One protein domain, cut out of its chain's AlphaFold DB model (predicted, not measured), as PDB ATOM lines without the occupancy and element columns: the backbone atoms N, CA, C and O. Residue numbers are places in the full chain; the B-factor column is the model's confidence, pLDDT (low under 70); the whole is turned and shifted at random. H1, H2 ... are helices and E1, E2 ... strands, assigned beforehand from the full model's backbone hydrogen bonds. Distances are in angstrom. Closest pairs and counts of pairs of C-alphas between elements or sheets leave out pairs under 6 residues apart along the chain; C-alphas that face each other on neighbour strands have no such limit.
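This is residues 2 to 7 and 109 to 160 of the 299 residues of the protein "OKR_DC_1 domain-containing protein" of Kalanchoe fedtschenkoi (UniProt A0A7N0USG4). A small head, where H3 packs on the antiparallel pair E1 and E2, is joined by a long winding link, residues 124 to 139, to two short helices, H1 and H2, at the far end. The printed part has 58 residues, with E1, H1, H2, H3, E2 in order, mixed helices and strands. It is only just extended, close to loose: radius of gyration of the C-alphas 15.7 A, spans 50 by 23 by 14 A.

Start at E1, residues 2 to 7, antiparallel to E2, residues 156 to 159, at 165 degrees; N 3 and O 158, 2.8 A apart, are within hydrogen-bond range. H1, residues 110 to 116, and H2, residues 119 to 123, meet only through their tight link. H2 is apart from H3, residues 140 to 152. Look at Ala 149 of H3: the closest C-alphas of H3 and E2 are those of Ala 149 and Thr 157, 5.3 A; of H3 and E1, Ala 149 and Lys 4, 7.0 A. In H1 and H3 every O i to N i+4 pair is within hydrogen-bond range; in H2 0 of 1, beside 2 of 2 O i to N i+3 pairs.

Find C-alpha 2 at (266.727, 84.412, 121.251); E1 runs 16.0 A. H1 spans 10.3 A, H2 7.1 A. From C-alpha 140 at (268.176, 83.689, 136.041) H3 runs 18.2 A; E2 spans 10.4 A.

Residues 8 to 108 are not printed, and C-alphas 7 and 109 are 48.3 A apart. The link H2 to H3 is long. Residues 2 to 7 have pLDDT under 70.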
ATOM      1  N   CYS A   2     267.293  83.061 121.021       30.95
ATOM      2  CA  CYS A   2     266.727  84.412 121.251       30.95
ATOM      3  C   CYS A   2     265.779  84.889 120.132       30.95
ATOM      4  O   CYS A   2     266.213  84.923 118.991       30.95
ATOM      5  N   VAL A   3     264.572  85.369 120.442       35.84
ATOM      6  CA  VAL A   3     263.911  86.440 119.664       35.84
ATOM      7  C   VAL A   3     264.504  87.754 120.152       35.84
ATOM      8  O   VAL A   3     264.693  87.895 121.347       35.84
ATOM      9  N   LYS A   4     264.821  88.703 119.284       35.69
ATOM     10  CA  LYS A   4     265.238  90.069 119.603       35.69
ATOM     11  C   LYS A   4     264.146  91.000 119.094       35.69
ATOM     12  O   LYS A   4     263.647  90.792 118.002       35.69
ATOM     13  N   ILE A   5     263.755  92.007 119.857       34.25
ATOM     14  CA  ILE A   5     262.940  93.120 119.349       34.25
ATOM     15  C   ILE A   5     263.777  94.396 119.492       34.25
ATOM     16  O   ILE A   5     264.612  94.499 120.383       34.25
ATOM     17  N   LEU A   6     263.654  95.318 118.548       28.67
ATOM     18  CA  LEU A   6     264.374  96.574 118.391       28.67
ATOM     19  C   LEU A   6     263.314  97.672 118.287       28.67
ATOM     20  O   LEU A   6     262.697  97.831 117.241       28.67
ATOM     21  N   SER A   7     263.072  98.454 119.331       25.30
ATOM     22  CA  SER A   7     262.286  99.686 119.186       25.30
ATOM     23  C   SER A   7     263.207 100.839 118.784       25.30
ATOM     24  O   SER A   7     264.132 101.172 119.527       25.30
ATOM     25  N   PRO A 109     267.411  54.640 132.175       94.31
ATOM     26  CA  PRO A 109     267.828  53.359 131.612       94.31
ATOM     27  C   PRO A 109     269.353  53.231 131.567       94.31
ATOM     28  O   PRO A 109     270.042  54.151 131.120       94.31
ATOM     29  N   SER A 110     269.878  52.076 131.977       93.44
ATOM     30  CA  SER A 110     271.324  51.815 132.023       93.44
ATOM     31  C   SER A 110     272.004  51.962 130.660       93.44
ATOM     32  O   SER A 110     273.111  52.481 130.577       93.44
ATOM     33  N   SER A 111     271.321  51.575 129.581       95.56
ATOM     34  CA  SER A 111     271.802  51.761 128.208       95.56
ATOM     35  C   SER A 111     272.051  53.232 127.864       95.56
ATOM     36  O   SER A 111     273.001  53.548 127.153       95.56
ATOM     37  N   LEU A 112     271.228  54.144 128.387       93.75
ATOM     38  CA  LEU A 112     271.352  55.573 128.119       93.75
ATOM     39  C   LEU A 112     272.416  56.221 129.009       93.75
ATOM     40  O   LEU A 112     273.231  56.994 128.512       93.75
ATOM     41  N   THR A 113     272.465  55.875 130.298       93.56
ATOM     42  CA  THR A 113     273.506  56.390 131.205       93.56
ATOM     43  C   THR A 113     274.903  55.914 130.814       93.56
ATOM     44  O   THR A 113     275.860  56.663 130.991       93.56
ATOM     45  N   GLN A 114     275.034  54.721 130.226       94.62
ATOM     46  CA  GLN A 114     276.292  54.243 129.643       94.62
ATOM     47  C   GLN A 114     276.708  55.026 128.390       94.62
ATOM     48  O   GLN A 114     277.901  55.203 128.163       94.62
ATOM     49  N   LEU A 115     275.749  55.504 127.590       96.25
ATOM     50  CA  LEU A 115     276.030  56.205 126.336       96.25
ATOM     51  C   LEU A 115     276.420  57.675 126.544       96.25
ATOM     52  O   LEU A 115     277.414  58.126 125.983       96.25
ATOM     53  N   ILE A 116     275.629  58.430 127.316       95.19
ATOM     54  CA  ILE A 116     275.796  59.890 127.474       95.19
ATOM     55  C   ILE A 116     276.299  60.305 128.864       95.19
ATOM     56  O   ILE A 116     276.486  61.493 129.134       95.19
ATOM     57  N   GLY A 117     276.518  59.337 129.755       93.81
ATOM     58  CA  GLY A 117     276.856  59.578 131.153       93.81
ATOM     59  C   GLY A 117     275.644  59.952 132.010       93.81
ATOM     60  O   GLY A 117     274.522  60.120 131.534       93.81
ATOM     61  N   THR A 118     275.868  60.092 133.316       91.00
ATOM     62  CA  THR A 118     274.827  60.500 134.275       91.00
ATOM     63  C   THR A 118     274.701  62.015 134.405       91.00
ATOM     64  O   THR A 118     273.633  62.513 134.746       91.00
ATOM     65  N   LEU A 119     275.768  62.761 134.103       91.50
ATOM     66  CA  LEU A 119     275.843  64.206 134.326       91.50
ATOM     67  C   LEU A 119     274.734  65.017 133.623       91.50
ATOM     68  O   LEU A 119     274.178  65.899 134.277       91.50
ATOM     69  N   PRO A 120     274.326  64.724 132.368       93.06
ATOM     70  CA  PRO A 120     273.218  65.445 131.735       93.06
ATOM     71  C   PRO A 120     271.917  65.379 132.547       93.06
ATOM     72  O   PRO A 120     271.223  66.381 132.685       93.06
ATOM     73  N   PHE A 121     271.629  64.234 133.173       91.88
ATOM     74  CA  PHE A 121     270.423  64.045 133.979       91.88
ATOM     75  C   PHE A 121     270.427  64.852 135.280       91.88
ATOM     76  O   PHE A 121     269.359  65.114 135.825       91.88
ATOM     77  N   HIS A 122     271.594  65.251 135.798       91.12
ATOM     78  CA  HIS A 122     271.673  66.129 136.973       91.12
ATOM     79  C   HIS A 122     271.221  67.560 136.668       91.12
ATOM     80  O   HIS A 122     270.826  68.278 137.587       91.12
ATOM     81  N   HIS A 123     271.290  67.962 135.399       91.88
ATOM     82  CA  HIS A 123     270.916  69.290 134.925       91.88
ATOM     83  C   HIS A 123     269.570  69.301 134.183       91.88
ATOM     84  O   HIS A 123     269.098  70.373 133.819       91.88
ATOM     85  N   ASP A 124     268.932  68.145 133.982       92.62
ATOM     86  CA  ASP A 124     267.554  68.060 133.489       92.62
ATOM     87  C   ASP A 124     266.581  68.278 134.657       92.62
ATOM     88  O   ASP A 124     266.214  67.351 135.389       92.62
ATOM     89  N   LEU A 125     266.268  69.552 134.899       91.31
ATOM     90  CA  LEU A 125     265.491  70.030 136.038       91.31
ATOM     91  C   LEU A 125     264.251  70.793 135.552       91.31
ATOM     92  O   LEU A 125     264.313  71.464 134.521       91.31
ATOM     93  N   PRO A 126     263.123  70.701 136.279       91.25
ATOM     94  CA  PRO A 126     261.907  71.420 135.928       91.25
ATOM     95  C   PRO A 126     262.019  72.899 136.338       91.25
ATOM     96  O   PRO A 126     263.065  73.366 136.788       91.25
ATOM     97  N   GLU A 127     260.906  73.621 136.231       90.81
ATOM     98  CA  GLU A 127     260.736  74.989 136.737       90.81
ATOM     99  C   GLU A 127     260.802  75.010 138.278       90.81
ATOM    100  O   GLU A 127     259.786  75.008 138.974       90.81
ATOM    101  N   LEU A 128     262.020  74.962 138.819       90.81
ATOM    102  CA  LEU A 128     262.293  75.130 140.244       90.81
ATOM    103  C   LEU A 128     262.384  76.627 140.588       90.81
ATOM    104  O   LEU A 128     262.812  77.412 139.737       90.81
ATOM    105  N   PRO A 129     262.037  77.044 141.821       89.25
ATOM    106  CA  PRO A 129     262.099  78.451 142.230       89.25
ATOM    107  C   PRO A 129     263.447  79.130 141.945       89.25
ATOM    108  O   PRO A 129     263.488  80.300 141.575       89.25
ATOM    109  N   GLU A 130     264.549  78.395 142.076       90.12
ATOM    110  CA  GLU A 130     265.908  78.867 141.812       90.12
ATOM    111  C   GLU A 130     266.306  78.897 140.324       90.12
ATOM    112  O   GLU A 130     267.296  79.542 139.977       90.12
ATOM    113  N   LEU A 131     265.563  78.215 139.443       90.62
ATOM    114  CA  LEU A 131     265.834  78.132 138.000       90.62
ATOM    115  C   LEU A 131     264.935  79.018 137.140       90.62
ATOM    116  O   LEU A 131     265.269  79.219 135.971       90.62
ATOM    117  N   ASP A 132     263.885  79.593 137.732       93.00
ATOM    118  CA  ASP A 132     262.890  80.451 137.077       93.00
ATOM    119  C   ASP A 132     261.870  79.688 136.210       93.00
ATOM    120  O   ASP A 132     261.982  78.488 135.953       93.00
ATOM    121  N   ASN A 133     260.850  80.415 135.754       92.88
ATOM    122  CA  ASN A 133     259.833  79.936 134.829       92.88
ATOM    123  C   ASN A 133     260.050  80.559 133.441       92.88
ATOM    124  O   ASN A 133     260.015  81.779 133.286       92.88
ATOM    125  N   LEU A 134     260.209  79.732 132.404       90.88
ATOM    126  CA  LEU A 134     260.442  80.214 131.037       90.88
ATOM    127  C   LEU A 134     259.280  81.060 130.480       90.88
ATOM    128  O   LEU A 134     259.520  81.975 129.690       90.88
ATOM    129  N   PHE A 135     258.036  80.768 130.871       89.88
ATOM    130  CA  PHE A 135     256.836  81.467 130.400       89.88
ATOM    131  C   PHE A 135     256.623  82.823 131.081       89.88
ATOM    132  O   PHE A 135     255.959  83.694 130.523       89.88
ATOM    133  N   SER A 136     257.185  83.006 132.276       92.19
ATOM    134  CA  SER A 136     257.106  84.249 133.045       92.19
ATOM    135  C   SER A 136     258.421  84.483 133.798       92.19
ATOM    136  O   SER A 136     258.448  84.338 135.023       92.19
ATOM    137  N   PRO A 137     259.501  84.844 133.085       92.56
ATOM    138  CA  PRO A 137     260.834  84.899 133.668       92.56
ATOM    139  C   PRO A 137     260.977  86.078 134.638       92.56
ATOM    140  O   PRO A 137     260.666  87.220 134.290       92.56
ATOM    141  N   GLN A 138     261.467  85.806 135.846       93.81
ATOM    142  CA  GLN A 138     261.701  86.790 136.915       93.81
ATOM    143  C   GLN A 138     263.111  86.718 137.527       93.81
ATOM    144  O   GLN A 138     263.500  87.622 138.262       93.81
ATOM    145  N   GLY A 139     263.879  85.670 137.229       93.75
ATOM    146  CA  GLY A 139     265.172  85.359 137.837       93.75
ATOM    147  C   GLY A 139     266.260  85.069 136.792       93.75
ATOM    148  O   GLY A 139     266.417  85.848 135.846       93.75
ATOM    149  N   PRO A 140     267.033  83.968 136.919       94.75
ATOM    150  CA  PRO A 140     268.176  83.689 136.041       94.75
ATOM    151  C   PRO A 140     267.872  83.684 134.536       94.75
ATOM    152  O   PRO A 140     268.752  84.019 133.735       94.75
ATOM    153  N   ILE A 141     266.648  83.319 134.126       94.88
ATOM    154  CA  ILE A 141     266.238  83.375 132.716       94.88
ATOM    155  C   ILE A 141     266.085  84.833 132.271       94.88
ATOM    156  O   ILE A 141     266.599  85.185 131.207       94.88
ATOM    157  N   LEU A 142     265.433  85.683 133.072       95.06
ATOM    158  CA  LEU A 142     265.280  87.111 132.776       95.06
ATOM    159  C   LEU A 142     266.642  87.806 132.691       95.06
ATOM    160  O   LEU A 142     266.916  88.517 131.726       95.06
ATOM    161  N   GLU A 143     267.531  87.555 133.651       94.56
ATOM    162  CA  GLU A 143     268.889  88.108 133.642       94.56
ATOM    163  C   GLU A 143     269.661  87.692 132.383       94.56
ATOM    164  O   GLU A 143     270.288  88.520 131.716       94.56
ATOM    165  N   ALA A 144     269.574  86.416 131.996       94.50
ATOM    166  CA  ALA A 144     270.205  85.923 130.777       94.50
ATOM    167  C   ALA A 144     269.600  86.549 129.504       94.50
ATOM    168  O   ALA A 144     270.329  86.816 128.545       94.50
ATOM    169  N   GLN A 145     268.289  86.805 129.484       93.31
ATOM    170  CA  GLN A 145     267.606  87.504 128.392       93.31
ATOM    171  C   GLN A 145     268.019  88.979 128.295       93.31
ATOM    172  O   GLN A 145     268.212  89.486 127.186       93.31
ATOM    173  N   LEU A 146     268.213  89.665 129.423       93.56
ATOM    174  CA  LEU A 146     268.693  91.049 129.455       93.56
ATOM    175  C   LEU A 146     270.142  91.154 128.966       93.56
ATOM    176  O   LEU A 146     270.435  91.970 128.094       93.56
ATOM    177  N   LEU A 147     271.028  90.267 129.429       93.38
ATOM    178  CA  LEU A 147     272.412  90.206 128.945       93.38
ATOM    179  C   LEU A 147     272.484  89.875 127.450       93.38
ATOM    180  O   LEU A 147     273.286  90.445 126.710       93.38
ATOM    181  N   ALA A 148     271.630  88.967 126.973       89.19
ATOM    182  CA  ALA A 148     271.528  88.689 125.546       89.19
ATOM    183  C   ALA A 148     271.014  89.912 124.768       89.19
ATOM    184  O   ALA A 148     271.497  90.170 123.664       89.19
ATOM    185  N   ALA A 149     270.072  90.677 125.326       88.44
ATOM    186  CA  ALA A 149     269.591  91.906 124.709       88.44
ATOM    187  C   ALA A 149     270.709  92.938 124.567       88.44
ATOM    188  O   ALA A 149     270.900  93.461 123.472       88.44
ATOM    189  N   GLU A 150     271.508  93.146 125.611       89.44
ATOM    190  CA  GLU A 150     272.673  94.029 125.564       89.44
ATOM    191  C   GLU A 150     273.691  93.570 124.509       89.44
ATOM    192  O   GLU A 150     274.065  94.345 123.628       89.44
ATOM    193  N   LEU A 151     274.064  92.284 124.522       89.00
ATOM    194  CA  LEU A 151     275.049  91.718 123.596       89.00
ATOM    195  C   LEU A 151     274.642  91.881 122.129       89.00
ATOM    196  O   LEU A 151     275.472  92.191 121.274       89.00
ATOM    197  N   PHE A 152     273.365  91.651 121.815       82.12
ATOM    198  CA  PHE A 152     272.879  91.806 120.448       82.12
ATOM    199  C   PHE A 152     272.454  93.234 120.122       82.12
ATOM    200  O   PHE A 152     272.085  93.475 118.972       82.12
ATOM    201  N   GLY A 153     272.456  94.166 121.076       83.25
ATOM    202  CA  GLY A 153     271.875  95.496 120.908       83.25
ATOM    203  C   GLY A 153     270.386  95.427 120.556       83.25
ATOM    204  O   GLY A 153     269.968  95.996 119.553       83.25
ATOM    205  N   ALA A 154     269.613  94.628 121.288       80.31
ATOM    206  CA  ALA A 154     268.155  94.530 121.230       80.31
ATOM    207  C   ALA A 154     267.522  95.332 122.375       80.31
ATOM    208  O   ALA A 154     268.149  95.501 123.415       80.31
ATOM    209  N   SER A 155     266.268  95.764 122.228       85.19
ATOM    210  CA  SER A 155     265.511  96.295 123.367       85.19
ATOM    211  C   SER A 155     265.099  95.179 124.326       85.19
ATOM    212  O   SER A 155     265.137  95.364 125.537       85.19
ATOM    213  N   GLN A 156     264.721  94.016 123.793       86.31
ATOM    214  CA  GLN A 156     264.353  92.833 124.570       86.31
ATOM    215  C   GLN A 156     264.782  91.566 123.838       86.31
ATOM    216  O   GLN A 156     264.858  91.563 122.601       86.31
ATOM    217  N   THR A 157     265.036  90.490 124.594       89.62
ATOM    218  CA  THR A 157     265.156  89.153 124.013       89.62
ATOM    219  C   THR A 157     264.329  88.102 124.734       89.62
ATOM    220  O   THR A 157     264.175  88.170 125.943       89.62
ATOM    221  N   TRP A 158     263.835  87.109 123.994       89.56
ATOM    222  CA  TRP A 158     263.074  85.977 124.534       89.56
ATOM    223  C   TRP A 158     263.753  84.672 124.194       89.56
ATOM    224  O   TRP A 158     264.128  84.466 123.041       89.56
ATOM    225  N   PHE A 159     263.883  83.769 125.159       92.19
ATOM    226  CA  PHE A 159     264.420  82.440 124.896       92.19
ATOM    227  C   PHE A 159     263.324  81.480 124.414       92.19
ATOM    228  O   PHE A 159     262.349  81.229 125.101       92.19
ATOM    229  N   LEU A 160     263.516  80.914 123.229       88.50
ATOM    230  CA  LEU A 160     262.734  79.848 122.629       88.50
ATOM    231  C   LEU A 160     263.452  78.507 122.806       88.50
ATOM    232  O   LEU A 160     264.688  78.449 122.844       88.50
TER     233      LEU A 160